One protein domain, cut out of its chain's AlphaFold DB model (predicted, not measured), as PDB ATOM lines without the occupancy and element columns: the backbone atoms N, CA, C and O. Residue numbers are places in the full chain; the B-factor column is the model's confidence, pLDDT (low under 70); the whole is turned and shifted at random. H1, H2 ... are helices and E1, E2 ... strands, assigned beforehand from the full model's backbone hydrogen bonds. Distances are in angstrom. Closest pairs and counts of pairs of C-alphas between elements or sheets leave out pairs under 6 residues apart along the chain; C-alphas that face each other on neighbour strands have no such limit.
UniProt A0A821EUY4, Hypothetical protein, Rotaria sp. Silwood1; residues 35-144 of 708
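What this domain is: This is residues 35 to 144 of the 708 residues of the protein "Hypothetical protein" of Rotaria sp. Silwood1 (UniProt A0A821EUY4). A small head of two strand hairpins, E1 with E2 and E3 with E4, sits at one end of a long rod, and the long helix H1 runs from it toward the far end. There the short helices H2 and H3 make a turn, and the long helix H4 folds back and crosses H1 at a slant, touching it with residues 124 to 131 alone, while residues 139 to 144 of H4 stick out free. The printed part has 110 residues, with four named strands followed by four named helices; each sheet is one antiparallel pair, and the class is mostly helix. The whole is only just loose, close to extended, with a radius of gyration of the C-alphas of 19.6 A and spans of 57 by 24 by 22 A.

Where its parts are: E1, residues 35 to 38, begins with C-alpha 35 at (152.882, 170.625, 45.350) and is 9.5 A long. E2 is residues 43 to 46, 9.7 A. E3 is residues 50 to 52 and E4 residues 57 to 59. H1, residues 64 to 93, starts with C-alpha 64 at (140.249, 167.147, 50.146) and is 42.1 A long. H2 is residues 98 to 105, 10.8 A, and H3 residues 107 to 112, 8.7 A. H4, residues 119 to 144, is 37.8 A long and ends with C-alpha 144 at (145.759, 152.750, 53.969).

How they stand to each other: E1 and E2 form an antiparallel hairpin at 147 degrees, with N 36 and O 45 at 3.0 A and N 45 and O 36 at 2.9 A, within hydrogen-bond range. E3 and E4 form another antiparallel hairpin at 137 degrees, with N 59 and O 50 at 2.8 A. The closest C-alphas of E2 and E4 are those of Ile 45 and Cys 58, 7.3 A apart. E1, E2 and E3 are apart from H1. The closest C-alphas of E4 and H1 are those of Ile 59 and Phe 67, 7.3 A apart. H4 is the hub, touching three helices. It touches H1 with residues 124 to 131 alone, closest at the C-alphas of Val 85 and His 128, 7.0 A, opposite ways at a shallow tilt of 34 degrees, only just short of steep. H4 touches H2 about perpendicular, at 78 degrees, closest at the C-alphas of Ile 104 and Cys 125, 5.3 A. H3 and H4 form a helical hairpin, closest at the C-alphas of Phe 107 and Ala 122, 5.9 A. The helix packing is mostly aligned, only just: two of the three touching pairs are at a shallow tilt. In H1, H2, H3 and H4 every O i to N i+4 pair is within hydrogen-bond range.

The domain as a whole: The C-alphas of Ser 35 and Gly 114, the two farthest apart, are 57.8 A apart. The printed part has no cut and no long link. The mean pLDDT of the printed part is 75.4; 33 residues are under 70, among them 131 to 144.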
ATOM      1  N   SER A  35     153.696 170.803  46.559       83.69
ATOM      2  CA  SER A  35     152.882 170.625  45.350       83.69
ATOM      3  C   SER A  35     153.445 169.539  44.433       83.69
ATOM      4  O   SER A  35     154.655 169.442  44.248       83.69
ATOM      5  N   HIS A  36     152.564 168.789  43.770       85.56
ATOM      6  CA  HIS A  36     152.940 167.818  42.737       85.56
ATOM      7  C   HIS A  36     152.268 168.162  41.405       85.56
ATOM      8  O   HIS A  36     151.115 168.592  41.362       85.56
ATOM      9  N   HIS A  37     153.006 168.023  40.301       86.81
ATOM     10  CA  HIS A  37     152.461 168.247  38.963       86.81
ATOM     11  C   HIS A  37     151.658 167.026  38.509       86.81
ATOM     12  O   HIS A  37     152.207 165.933  38.354       86.81
ATOM     13  N   CYS A  38     150.369 167.218  38.235       86.38
ATOM     14  CA  CYS A  38     149.531 166.169  37.678       86.38
ATOM     15  C   CYS A  38     149.581 166.185  36.148       86.38
ATOM     16  O   CYS A  38     149.121 167.138  35.530       86.38
ATOM     17  N   ASN A  39     150.024 165.090  35.526       83.75
ATOM     18  CA  ASN A  39     150.048 164.968  34.061       83.75
ATOM     19  C   ASN A  39     148.649 164.867  33.421       83.75
ATOM     20  O   ASN A  39     148.524 165.017  32.212       83.75
ATOM     21  N   LEU A  40     147.596 164.584  34.194       83.00
ATOM     22  CA  LEU A  40     146.225 164.539  33.668       83.00
ATOM     23  C   LEU A  40     145.576 165.927  33.697       83.00
ATOM     24  O   LEU A  40     144.951 166.329  32.724       83.00
ATOM     25  N   CYS A  41     145.772 166.685  34.780       82.38
ATOM     26  CA  CYS A  41     145.255 168.053  34.893       82.38
ATOM     27  C   CYS A  41     146.195 169.124  34.318       82.38
ATOM     28  O   CYS A  41     145.780 170.270  34.214       82.38
ATOM     29  N   GLN A  42     147.446 168.774  33.990       87.25
ATOM     30  CA  GLN A  42     148.496 169.683  33.498       87.25
ATOM     31  C   GLN A  42     148.770 170.880  34.429       87.25
ATOM     32  O   GLN A  42     149.144 171.967  33.997       87.25
ATOM     33  N   LEU A  43     148.597 170.671  35.736       85.62
ATOM     34  CA  LEU A  43     148.690 171.702  36.771       85.62
ATOM     35  C   LEU A  43     149.417 171.162  38.009       85.62
ATOM     36  O   LEU A  43     149.310 169.977  38.345       85.62
ATOM     37  N   CYS A  44     150.137 172.041  38.710       87.94
ATOM     38  CA  CYS A  44     150.697 171.758  40.032       87.94
ATOM     39  C   CYS A  44     149.623 171.886  41.112       87.94
ATOM     40  O   CYS A  44     149.043 172.955  41.293       87.94
ATOM     41  N   ILE A  45     149.381 170.802  41.845       86.38
ATOM     42  CA  ILE A  45     148.347 170.728  42.877       86.38
ATOM     43  C   ILE A  45     149.013 170.739  44.262       86.38
ATOM     44  O   ILE A  45     149.820 169.848  44.540       86.38
ATOM     45  N   PRO A  46     148.696 171.712  45.139       84.50
ATOM     46  CA  PRO A  46     149.256 171.783  46.489       84.50
ATOM     47  C   PRO A  46     148.801 170.617  47.362       84.50
ATOM     48  O   PRO A  46     147.596 170.360  47.456       84.50
ATOM     49  N   ILE A  47     149.755 169.951  48.024       84.06
ATOM     50  CA  ILE A  47     149.519 168.769  48.869       84.06
ATOM     51  C   ILE A  47     148.623 167.774  48.116       84.06
ATOM     52  O   ILE A  47     147.527 167.430  48.560       84.06
ATOM     53  N   GLN A  48     149.035 167.426  46.894       84.19
ATOM     54  CA  GLN A  48     148.284 166.498  46.056       84.19
ATOM     55  C   GLN A  48     148.232 165.129  46.735       84.19
ATOM     56  O   GLN A  48     149.271 164.569  47.067       84.19
ATOM     57  N   ASP A  49     147.028 164.588  46.877       84.12
ATOM     58  CA  ASP A  49     146.817 163.205  47.289       84.12
ATOM     59  C   ASP A  49     146.822 162.299  46.048       84.12
ATOM     60  O   ASP A  49     147.753 161.534  45.813       84.12
ATOM     61  N   HIS A  50     145.829 162.459  45.166       88.50
ATOM     62  CA  HIS A  50     145.753 161.710  43.910       88.50
ATOM     63  C   HIS A  50     144.897 162.425  42.856       88.50
ATOM     64  O   HIS A  50     144.166 163.373  43.147       88.50
ATOM     65  N   HIS A  51     144.963 161.964  41.607       86.69
ATOM     66  CA  HIS A  51     143.961 162.305  40.598       86.69
ATOM     67  C   HIS A  51     142.792 161.322  40.706       86.69
ATOM     68  O   HIS A  51     142.964 160.126  40.463       86.69
ATOM     69  N   CYS A  52     141.614 161.804  41.099       83.19
ATOM     70  CA  CYS A  52     140.445 160.950  41.244       83.19
ATOM     71  C   CYS A  52     139.801 160.730  39.877       83.19
ATOM     72  O   CYS A  52     139.153 161.625  39.337       83.19
ATOM     73  N   PHE A  53     139.938 159.516  39.346       76.69
ATOM     74  CA  PHE A  53     139.341 159.137  38.065       76.69
ATOM     75  C   PHE A  53     137.814 159.322  38.045       76.69
ATOM     76  O   PHE A  53     137.265 159.787  37.055       76.69
ATOM     77  N   PHE A  54     137.128 159.027  39.155       73.81
ATOM     78  CA  PHE A  54     135.663 159.092  39.229       73.81
ATOM     79  C   PHE A  54     135.096 160.513  39.153       73.81
ATOM     80  O   PHE A  54     133.992 160.700  38.652       73.81
ATOM     81  N   ILE A  55     135.831 161.508  39.654       80.44
ATOM     82  CA  ILE A  55     135.402 162.918  39.641       80.44
ATOM     83  C   ILE A  55     136.094 163.683  38.497       80.44
ATOM     84  O   ILE A  55     135.721 164.811  38.188       80.44
ATOM     85  N   GLY A  56     137.100 163.084  37.853       80.88
ATOM     86  CA  GLY A  56     137.859 163.705  36.766       80.88
ATOM     87  C   GLY A  56     138.712 164.895  37.215       80.88
ATOM     88  O   GLY A  56     138.986 165.791  36.420       80.88
ATOM     89  N   THR A  57     139.109 164.950  38.492       85.19
ATOM     90  CA  THR A  57     139.899 166.063  39.044       85.19
ATOM     91  C   THR A  57     140.890 165.609  40.114       85.19
ATOM     92  O   THR A  57     140.747 164.542  40.717       85.19
ATOM     93  N   CYS A  58     141.913 166.426  40.371       88.62
ATOM     94  CA  CYS A  58     142.874 166.171  41.443       88.62
ATOM     95  C   CYS A  58     142.303 166.496  42.819       88.62
ATOM     96  O   CYS A  58     141.701 167.551  43.015       88.62
ATOM     97  N   ILE A  59     142.571 165.619  43.782       90.38
ATOM     98  CA  ILE A  59     142.294 165.832  45.200       90.38
ATOM     99  C   ILE A  59     143.572 166.347  45.867       90.38
ATOM    100  O   ILE A  59     144.632 165.735  45.750       90.38
ATOM    101  N   GLY A  60     143.478 167.489  46.545       88.00
ATOM    102  CA  GLY A  60     144.589 168.122  47.262       88.00
ATOM    103  C   GLY A  60     144.108 169.134  48.304       88.00
ATOM    104  O   GLY A  60     142.918 169.158  48.635       88.00
ATOM    105  N   LYS A  61     145.006 170.005  48.796       84.25
ATOM    106  CA  LYS A  61     144.785 170.921  49.949       84.25
ATOM    107  C   LYS A  61     143.410 171.607  49.947       84.25
ATOM    108  O   LYS A  61     142.754 171.693  50.981       84.25
ATOM    109  N   HIS A  62     142.956 172.094  48.792       82.75
ATOM    110  CA  HIS A  62     141.761 172.941  48.700       82.75
ATOM    111  C   HIS A  62     140.429 172.187  48.562       82.75
ATOM    112  O   HIS A  62     139.382 172.771  48.845       82.75
ATOM    113  N   ASN A  63     140.433 170.913  48.159       84.69
ATOM    114  CA  ASN A  63     139.199 170.147  47.939       84.69
ATOM    115  C   ASN A  63     139.125 168.802  48.680       84.69
ATOM    116  O   ASN A  63     138.058 168.186  48.697       84.69
ATOM    117  N   GLN A  64     140.191 168.393  49.374       83.94
ATOM    118  CA  GLN A  64     140.249 167.147  50.146       83.94
ATOM    119  C   GLN A  64     139.099 167.012  51.157       83.94
ATOM    120  O   GLN A  64     138.480 165.955  51.245       83.94
ATOM    121  N   ARG A  65     138.729 168.092  51.861       80.88
ATOM    122  CA  ARG A  65     137.606 168.069  52.822       80.88
ATOM    123  C   ARG A  65     136.264 167.706  52.181       80.88
ATOM    124  O   ARG A  65     135.460 167.006  52.788       80.88
ATOM    125  N   TYR A  66     136.024 168.162  50.953       83.81
ATOM    126  CA  TYR A  66     134.781 167.883  50.235       83.81
ATOM    127  C   TYR A  66     134.779 166.465  49.676       83.81
ATOM    128  O   TYR A  66     133.743 165.808  49.693       83.81
ATOM    129  N   PHE A  67     135.941 165.974  49.245       83.25
ATOM    130  CA  PHE A  67     136.110 164.584  48.842       83.25
ATOM    131  C   PHE A  67     135.815 163.622  50.003       83.25
ATOM    132  O   PHE A  67     135.033 162.690  49.846       83.25
ATOM    133  N   LEU A  68     136.344 163.903  51.198       80.06
ATOM    134  CA  LEU A  68     136.033 163.133  52.408       80.06
ATOM    135  C   LEU A  68     134.544 163.211  52.776       80.06
ATOM    136  O   LEU A  68     133.939 162.196  53.117       80.06
ATOM    137  N   LEU A  69     133.928 164.390  52.652       83.06
ATOM    138  CA  LEU A  69     132.494 164.557  52.887       83.06
ATOM    139  C   LEU A  69     131.651 163.759  51.878       83.06
ATOM    140  O   LEU A  69     130.648 163.160  52.261       83.06
ATOM    141  N   MET A  70     132.055 163.713  50.608       84.81
ATOM    142  CA  MET A  70     131.407 162.895  49.581       84.81
ATOM    143  C   MET A  70     131.507 161.404  49.920       84.81
ATOM    144  O   MET A  70     130.494 160.712  49.863       84.81
ATOM    145  N   LEU A  71     132.686 160.918  50.326       80.00
ATOM    146  CA  LEU A  71     132.868 159.530  50.768       80.00
ATOM    147  C   LEU A  71     131.984 159.194  51.976       80.00
ATOM    148  O   LEU A  71     131.391 158.119  52.018       80.00
ATOM    149  N   PHE A  72     131.838 160.124  52.922       80.06
ATOM    150  CA  PHE A  72     130.942 159.956  54.065       80.06
ATOM    151  C   PHE A  72     129.473 159.827  53.638       80.06
ATOM    152  O   PHE A  72     128.786 158.900  54.059       80.06
ATOM    153  N   HIS A  73     128.990 160.702  52.751       80.25
ATOM    154  CA  HIS A  73     127.616 160.609  52.241       80.25
ATOM    155  C   HIS A  73     127.390 159.335  51.428       80.25
ATOM    156  O   HIS A  73     126.328 158.722  51.534       80.25
ATOM    157  N   LEU A  74     128.389 158.919  50.645       80.19
ATOM    158  CA  LEU A  74     128.348 157.666  49.904       80.19
ATOM    159  C   LEU A  74     128.215 156.486  50.870       80.19
ATOM    160  O   LEU A  74     127.338 155.649  50.674       80.19
ATOM    161  N   LEU A  75     128.996 156.462  51.953       79.75
ATOM    162  CA  LEU A  75     128.883 155.455  53.008       79.75
ATOM    163  C   LEU A  75     127.484 155.453  53.646       79.75
ATOM    164  O   LEU A  75     126.878 154.390  53.769       79.75
ATOM    165  N   CYS A  76     126.932 156.617  53.999       82.44
ATOM    166  CA  CYS A  76     125.577 156.716  54.552       82.44
ATOM    167  C   CYS A  76     124.514 156.175  53.585       82.44
ATOM    168  O   CYS A  76     123.649 155.404  53.995       82.44
ATOM    169  N   ALA A  77     124.591 156.535  52.301       78.62
ATOM    170  CA  ALA A  77     123.672 156.042  51.280       78.62
ATOM    171  C   ALA A  77     123.764 154.514  51.119       78.62
ATOM    172  O   ALA A  77     122.734 153.847  51.022       78.62
ATOM    173  N   HIS A  78     124.976 153.951  51.170       77.88
ATOM    174  CA  HIS A  78     125.184 152.502  51.128       77.88
ATOM    175  C   HIS A  78     124.617 151.802  52.364       77.88
ATOM    176  O   HIS A  78     123.964 150.773  52.221       77.88
ATOM    177  N   LEU A  79     124.803 152.359  53.565       80.62
ATOM    178  CA  LEU A  79     124.233 151.802  54.796       80.62
ATOM    179  C   LEU A  79     122.700 151.807  54.765       80.62
ATOM    180  O   LEU A  79     122.074 150.816  55.133       80.62
ATOM    181  N   ILE A  80     122.090 152.888  54.273       83.75
ATOM    182  CA  ILE A  80     120.636 152.976  54.097       83.75
ATOM    183  C   ILE A  80     120.158 151.928  53.083       83.75
ATOM    184  O   ILE A  80     119.236 151.167  53.375       83.75
ATOM    185  N   GLY A  81     120.813 151.839  51.920       77.75
ATOM    186  CA  GLY A  81     120.513 150.822  50.911       77.75
ATOM    187  C   GLY A  81     120.643 149.399  51.462       77.75
ATOM    188  O   GLY A  81     119.760 148.572  51.251       77.75
ATOM    189  N   TYR A  82     121.689 149.135  52.246       77.62
ATOM    190  CA  TYR A  82     121.908 147.853  52.911       77.62
ATOM    191  C   TYR A  82     120.759 147.495  53.860       77.62
ATOM    192  O   TYR A  82     120.262 146.373  53.810       77.62
ATOM    193  N   ILE A  83     120.275 148.445  54.670       82.38
ATOM    194  CA  ILE A  83     119.128 148.232  55.568       82.38
ATOM    195  C   ILE A  83     117.871 147.853  54.774       82.38
ATOM    196  O   ILE A  83     117.187 146.896  55.140       82.38
ATOM    197  N   PHE A  84     117.583 148.553  53.671       80.00
ATOM    198  CA  PHE A  84     116.439 148.227  52.812       80.00
ATOM    199  C   PHE A  84     116.561 146.838  52.183       80.00
ATOM    200  O   PHE A  84     115.592 146.079  52.190       80.00
ATOM    201  N   VAL A  85     117.750 146.476  51.692       74.19
ATOM    202  CA  VAL A  85     118.001 145.145  51.120       74.19
ATOM    203  C   VAL A  85     117.864 144.058  52.188       74.19
ATOM    204  O   VAL A  85     117.220 143.045  51.935       74.19
ATOM    205  N   CYS A  86     118.392 144.264  53.395       74.69
ATOM    206  CA  CYS A  86     118.229 143.332  54.512       74.69
ATOM    207  C   CYS A  86     116.761 143.150  54.909       74.69
ATOM    208  O   CYS A  86     116.332 142.020  55.123       74.69
ATOM    209  N   ASN A  87     115.983 144.235  54.975       79.06
ATOM    210  CA  ASN A  87     114.551 144.179  55.281       79.06
ATOM    211  C   ASN A  87     113.781 143.403  54.197       79.06
ATOM    212  O   ASN A  87     113.005 142.501  54.500       79.06
ATOM    213  N   TYR A  88     114.073 143.674  52.924       73.94
ATOM    214  CA  TYR A  88     113.485 142.941  51.808       73.94
ATOM    215  C   TYR A  88     113.832 141.444  51.848       73.94
ATOM    216  O   TYR A  88     112.944 140.598  51.770       73.94
ATOM    217  N   LEU A  89     115.113 141.098  52.030       69.31
ATOM    218  CA  LEU A  89     115.563 139.705  52.139       69.31
ATOM    219  C   LEU A  89     114.939 138.994  53.350       69.31
ATOM    220  O   LEU A  89     114.626 137.805  53.268       69.31
ATOM    221  N   TRP A  90     114.731 139.712  54.455       75.44
ATOM    222  CA  TRP A  90     114.046 139.192  55.634       75.44
ATOM    223  C   TRP A  90     112.601 138.795  55.320       75.44
ATOM    224  O   TRP A  90     112.201 137.679  55.646       75.44
ATOM    225  N   ASN A  91     111.855 139.659  54.625       76.12
ATOM    226  CA  ASN A  91     110.450 139.417  54.284       76.12
ATOM    227  C   ASN A  91     110.271 138.346  53.197       76.12
ATOM    228  O   ASN A  91     109.347 137.543  53.275       76.12
ATOM    229  N   GLU A  92     111.164 138.299  52.208       70.62
ATOM    230  CA  GLU A  92     111.024 137.408  51.047       70.62
ATOM    231  C   GLU A  92     111.654 136.024  51.239       70.62
ATOM    232  O   GLU A  92     111.201 135.039  50.656       70.62
ATOM    233  N   ILE A  93     112.734 135.930  52.023       67.62
ATOM    234  CA  ILE A  93     113.511 134.689  52.193       67.62
ATOM    235  C   ILE A  93     113.403 134.150  53.635       67.62
ATOM    236  O   ILE A  93     113.849 133.037  53.918       67.62
ATOM    237  N   GLY A  94     112.751 134.885  54.544       70.12
ATOM    238  CA  GLY A  94     112.486 134.446  55.919       70.12
ATOM    239  C   GLY A  94     113.675 134.619  56.869       70.12
ATOM    240  O   GLY A  94     113.843 133.832  57.794       70.12
ATOM    241  N   GLY A  95     114.529 135.619  56.627       68.25
ATOM    242  CA  GLY A  95     115.620 136.009  57.530       68.25
ATOM    243  C   GLY A  95     116.947 135.250  57.372       68.25
ATOM    244  O   GLY A  95     117.142 134.436  56.463       68.25
ATOM    245  N   PHE A  96     117.903 135.549  58.261       67.00
ATOM    246  CA  PHE A  96     119.305 135.099  58.186       67.00
ATOM    247  C   PHE A  96     119.548 133.732  58.850       67.00
ATOM    248  O   PHE A  96     120.308 133.606  59.807       67.00
ATOM    249  N   HIS A  97     118.917 132.679  58.329       73.06
ATOM    250  CA  HIS A  97     119.271 131.297  58.674       73.06
ATOM    251  C   HIS A  97     120.482 130.818  57.864       73.06
ATOM    252  O   HIS A  97     120.702 131.294  56.748       73.06
ATOM    253  N   LEU A  98     121.232 129.830  58.372       72.31
ATOM    254  CA  LEU A  98     122.431 129.295  57.704       72.31
ATOM    255  C   LEU A  98     122.159 128.954  56.225       72.31
ATOM    256  O   LEU A  98     122.924 129.320  55.339       72.31
ATOM    257  N   ILE A  99     121.000 128.349  55.949       72.50
ATOM    258  CA  ILE A  99     120.577 127.955  54.600       72.50
ATOM    259  C   ILE A  99     120.304 129.154  53.674       72.50
ATOM    260  O   ILE A  99     120.511 129.066  52.468       72.50
ATOM    261  N   ASN A 100     119.869 130.289  54.224       70.94
ATOM    262  CA  ASN A 100     119.596 131.515  53.476       70.94
ATOM    263  C   ASN A 100     120.870 132.340  53.254       70.94
ATOM    264  O   ASN A 100     121.024 132.945  52.198       70.94
ATOM    265  N   ILE A 101     121.828 132.288  54.185       71.12
ATOM    266  CA  ILE A 101     123.172 132.854  53.995       71.12
ATOM    267  C   ILE A 101     123.886 132.143  52.835       71.12
ATOM    268  O   ILE A 101     124.456 132.802  51.966       71.12
ATOM    269  N   PHE A 102     123.766 130.812  52.745       72.25
ATOM    270  CA  PHE A 102     124.255 130.050  51.588       72.25
ATOM    271  C   PHE A 102     123.604 130.499  50.265       72.25
ATOM    272  O   PHE A 102     124.305 130.626  49.261       72.25
ATOM    273  N   LYS A 103     122.297 130.809  50.252       67.75
ATOM    274  CA  LYS A 103     121.605 131.337  49.054       67.75
ATOM    275  C   LYS A 103     122.124 132.712  48.617       67.75
ATOM    276  O   LYS A 103     122.161 132.979  47.419       67.75
ATOM    277  N   ILE A 104     122.513 133.572  49.559       69.56
ATOM    278  CA  ILE A 104     123.038 134.918  49.272       69.56
ATOM    279  C   ILE A 104     124.465 134.832  48.709       69.56
ATOM    280  O   ILE A 104     124.767 135.479  47.710       69.56
ATOM    281  N   LEU A 105     125.327 133.997  49.300       70.94
ATOM    282  CA  LEU A 105     126.735 133.867  48.896       70.94
ATOM    283  C   LEU A 105     126.926 133.109  47.573       70.94
ATOM    284  O   LEU A 105     127.835 133.425  46.811       70.94
ATOM    285  N   PHE A 106     126.058 132.140  47.272       73.38
ATOM    286  CA  PHE A 106     126.149 131.294  46.076       73.38
ATOM    287  C   PHE A 106     124.956 131.490  45.130       73.38
ATOM    288  O   PHE A 106     124.468 130.533  44.527       73.38
ATOM    289  N   PHE A 107     124.471 132.728  44.983       68.00
ATOM    290  CA  PHE A 107     123.237 133.038  44.249       68.00
ATOM    291  C   PHE A 107     123.247 132.580  42.777       68.00
ATOM    292  O   PHE A 107     122.211 132.153  42.270       68.00
ATOM    293  N   ASN A 108     124.408 132.598  42.107       65.12
ATOM    294  CA  ASN A 108     124.553 132.101  40.730       65.12
ATOM    295  C   ASN A 108     124.331 130.584  40.640       65.12
ATOM    296  O   ASN A 108     123.602 130.121  39.767       65.12
ATOM    297  N   ILE A 109     124.906 129.811  41.570       70.75
ATOM    298  CA  ILE A 109     124.702 128.356  41.638       70.75
ATOM    299  C   ILE A 109     123.255 128.074  42.045       70.75
ATOM    300  O   ILE A 109     122.586 127.296  41.376       70.75
ATOM    301  N   GLY A 110     122.748 128.777  43.066       65.44
ATOM    302  CA  GLY A 110     121.380 128.674  43.580       65.44
ATOM    303  C   GLY A 110     120.284 128.933  42.540       65.44
ATOM    304  O   GLY A 110     119.241 128.284  42.594       65.44
ATOM    305  N   TYR A 111     120.513 129.836  41.582       66.81
ATOM    306  CA  TYR A 111     119.606 130.063  40.452       66.81
ATOM    307  C   TYR A 111     119.603 128.881  39.472       66.81
ATOM    308  O   TYR A 111     118.538 128.437  39.051       66.81
ATOM    309  N   VAL A 112     120.778 128.318  39.166       72.31
ATOM    310  CA  VAL A 112     120.913 127.166  38.255       72.31
ATOM    311  C   VAL A 112     120.279 125.898  38.838       72.31
ATOM    312  O   VAL A 112     119.634 125.152  38.109       72.31
ATOM    313  N   ILE A 113     120.395 125.672  40.151       72.75
ATOM    314  CA  ILE A 113     119.807 124.504  40.835       72.75
ATOM    315  C   ILE A 113     118.352 124.718  41.301       72.75
ATOM    316  O   ILE A 113     117.814 123.886  42.029       72.75
ATOM    317  N   GLY A 114     117.704 125.827  40.917       65.38
ATOM    318  CA  GLY A 114     116.278 126.089  41.183       65.38
ATOM    319  C   GLY A 114     115.927 126.530  42.612       65.38
ATOM    320  O   GLY A 114     114.752 126.612  42.967       65.38
ATOM    321  N   PHE A 115     116.926 126.842  43.442       65.81
ATOM    322  CA  PHE A 115     116.744 127.310  44.822       65.81
ATOM    323  C   PHE A 115     116.446 128.818  44.929       65.81
ATOM    324  O   PHE A 115     115.856 129.249  45.922       65.81
ATOM    325  N   VAL A 116     116.826 129.614  43.922       66.56
ATOM    326  CA  VAL A 116     116.429 131.025  43.751       66.56
ATOM    327  C   VAL A 116     115.354 131.079  42.666       66.56
ATOM    328  O   VAL A 116     115.632 130.795  41.503       66.56
ATOM    329  N   LYS A 117     114.112 131.396  43.046       66.94
ATOM    330  CA  LYS A 117     112.925 131.126  42.214       66.94
ATOM    331  C   LYS A 117     112.692 132.159  41.115       66.94
ATOM    332  O   LYS A 117     111.985 131.872  40.153       66.94
ATOM    333  N   THR A 118     113.250 133.363  41.245       72.44
ATOM    334  CA  THR A 118     113.024 134.454  40.288       72.44
ATOM    335  C   THR A 118     114.321 135.160  39.903       72.44
ATOM    336  O   THR A 118     115.258 135.275  40.694       72.44
ATOM    337  N   LYS A 119     114.355 135.703  38.678       72.50
ATOM    338  CA  LYS A 119     115.456 136.564  38.205       72.50
ATOM    339  C   LYS A 119     115.661 137.784  39.112       72.50
ATOM    340  O   LYS A 119     116.791 138.213  39.324       72.50
ATOM    341  N   TRP A 120     114.574 138.292  39.692       69.75
ATOM    342  CA  TRP A 120     114.592 139.389  40.656       69.75
ATOM    343  C   TRP A 120     115.324 139.031  41.952       69.75
ATOM    344  O   TRP A 120     116.146 139.810  42.419       69.75
ATOM    345  N   GLN A 121     115.107 137.832  42.499       67.31
ATOM    346  CA  GLN A 121     115.831 137.382  43.691       67.31
ATOM    347  C   GLN A 121     117.336 137.221  43.423       67.31
ATOM    348  O   GLN A 121     118.148 137.627  44.251       67.31
ATOM    349  N   ALA A 122     117.727 136.712  42.250       68.00
ATOM    350  CA  ALA A 122     119.138 136.603  41.868       68.00
ATOM    351  C   ALA A 122     119.814 137.983  41.726       68.00
ATOM    352  O   ALA A 122     120.931 138.177  42.203       68.00
ATOM    353  N   PHE A 123     119.117 138.957  41.131       72.75
ATOM    354  CA  PHE A 123     119.594 140.337  40.996       72.75
ATOM    355  C   PHE A 123     119.811 141.028  42.352       72.75
ATOM    356  O   PHE A 123     120.805 141.732  42.540       72.75
ATOM    357  N   ILE A 124     118.911 140.795  43.310       70.56
ATOM    358  CA  ILE A 124     118.991 141.375  44.658       70.56
ATOM    359  C   ILE A 124     120.127 140.736  45.468       70.56
ATOM    360  O   ILE A 124     120.861 141.451  46.149       70.56
ATOM    361  N   CYS A 125     120.347 139.422  45.343       69.38
ATOM    362  CA  CYS A 125     121.506 138.763  45.953       69.38
ATOM    363  C   CYS A 125     122.839 139.268  45.372       69.38
ATOM    364  O   CYS A 125     123.773 139.509  46.136       69.38
ATOM    365  N   LEU A 126     122.921 139.494  44.053       74.69
ATOM    366  CA  LEU A 126     124.089 140.118  43.415       74.69
ATOM    367  C   LEU A 126     124.348 141.524  43.975       74.69
ATOM    368  O   LEU A 126     125.478 141.836  44.340       74.69
ATOM    369  N   HIS A 127     123.311 142.358  44.085       69.75
ATOM    370  CA  HIS A 127     123.445 143.702  44.657       69.75
ATOM    371  C   HIS A 127     123.922 143.666  46.112       69.75
ATOM    372  O   HIS A 127     124.799 144.440  46.485       69.75
ATOM    373  N   HIS A 128     123.405 142.744  46.926       71.06
ATOM    374  CA  HIS A 128     123.854 142.581  48.309       71.06
ATOM    375  C   HIS A 128     125.332 142.166  48.396       71.06
ATOM    376  O   HIS A 128     126.074 142.689  49.226       71.06
ATOM    377  N   TYR A 129     125.773 141.265  47.510       71.94
ATOM    378  CA  TYR A 129     127.170 140.840  47.415       71.94
ATOM    379  C   TYR A 129     128.104 141.994  47.017       71.94
ATOM    380  O   TYR A 129     129.139 142.181  47.654       71.94
ATOM    381  N   LEU A 130     127.723 142.794  46.016       71.44
ATOM    382  CA  LEU A 130     128.506 143.951  45.568       71.44
ATOM    383  C   LEU A 130     128.631 145.011  46.669       71.44
ATOM    384  O   LEU A 130     129.738 145.437  46.974       71.44
ATOM    385  N   VAL A 131     127.531 145.344  47.355       69.81
ATOM    386  CA  VAL A 131     127.550 146.297  48.481       69.81
ATOM    387  C   VAL A 131     128.459 145.809  49.615       69.81
ATOM    388  O   VAL A 131     129.203 146.598  50.196       69.81
ATOM    389  N   TYR A 132     128.436 144.512  49.929       69.00
ATOM    390  CA  TYR A 132     129.319 143.939  50.947       69.00
ATOM    391  C   TYR A 132     130.799 144.001  50.533       69.00
ATOM    392  O   TYR A 132     131.657 144.354  51.346       69.00
ATOM    393  N   PHE A 133     131.097 143.709  49.264       69.25
ATOM    394  CA  PHE A 133     132.445 143.807  48.706       69.25
ATOM    395  C   PHE A 133     132.966 145.255  48.718       69.25
ATOM    396  O   PHE A 133     134.095 145.503  49.146       69.25
ATOM    397  N   ASP A 134     132.118 146.219  48.353       67.44
ATOM    398  CA  ASP A 134     132.450 147.646  48.341       67.44
ATOM    399  C   ASP A 134     132.722 148.189  49.753       67.44
ATOM    400  O   ASP A 134     133.677 148.941  49.953       67.44
ATOM    401  N   ILE A 135     131.959 147.761  50.769       67.06
ATOM    402  CA  ILE A 135     132.207 148.134  52.175       67.06
ATOM    403  C   ILE A 135     133.577 147.626  52.651       67.06
ATOM    404  O   ILE A 135     134.303 148.353  53.337       67.06
ATOM    405  N   ILE A 136     133.964 146.402  52.275       68.81
ATOM    406  CA  ILE A 136     135.292 145.852  52.592       68.81
ATOM    407  C   ILE A 136     136.388 146.661  51.888       68.81
ATOM    408  O   ILE A 136     137.388 147.015  52.518       68.81
ATOM    409  N   PHE A 137     136.193 147.002  50.615       63.62
ATOM    410  CA  PHE A 137     137.161 147.773  49.836       63.62
ATOM    411  C   PHE A 137     137.351 149.198  50.383       63.62
ATOM    412  O   PHE A 137     138.482 149.667  50.533       63.62
ATOM    413  N   ILE A 138     136.259 149.867  50.769       63.94
ATOM    414  CA  ILE A 138     136.282 151.183  51.428       63.94
ATOM    415  C   ILE A 138     137.028 151.102  52.767       63.94
ATOM    416  O   ILE A 138     137.835 151.981  53.072       63.94
ATOM    417  N   LYS A 139     136.825 150.036  53.551       62.78
ATOM    418  CA  LYS A 139     137.535 149.824  54.821       62.78
ATOM    419  C   LYS A 139     139.048 149.681  54.617       62.78
ATOM    420  O   LYS A 139     139.806 150.296  55.362       62.78
ATOM    421  N   LEU A 140     139.485 148.922  53.609       62.09
ATOM    422  CA  LEU A 140     140.907 148.766  53.273       62.09
ATOM    423  C   LEU A 140     141.541 150.104  52.857       62.09
ATOM    424  O   LEU A 140     142.588 150.475  53.376       62.09
ATOM    425  N   LYS A 141     140.846 150.890  52.026       59.28
ATOM    426  CA  LYS A 141     141.276 152.240  51.619       59.28
ATOM    427  C   LYS A 141     141.383 153.224  52.789       59.28
ATOM    428  O   LYS A 141     142.310 154.027  52.820       59.28
ATOM    429  N   ILE A 142     140.455 153.180  53.749       59.62
ATOM    430  CA  ILE A 142     140.512 154.028  54.952       59.62
ATOM    431  C   ILE A 142     141.708 153.639  55.833       59.62
ATOM    432  O   ILE A 142     142.382 154.524  56.355       59.62
ATOM    433  N   ILE A 143     142.006 152.340  55.961       59.97
ATOM    434  CA  ILE A 143     143.176 151.846  56.703       59.97
ATOM    435  C   ILE A 143     144.483 152.309  56.038       59.97
ATOM    436  O   ILE A 143     145.362 152.799  56.743       59.97
ATOM    437  N   ASP A 144     144.587 152.252  54.708       53.28
ATOM    438  CA  ASP A 144     145.759 152.750  53.969       53.28
ATOM    439  C   ASP A 144     145.966 154.263  54.157       53.28
ATOM    440  O   ASP A 144     147.084 154.720  54.401       53.28
TER     441      ASP A 144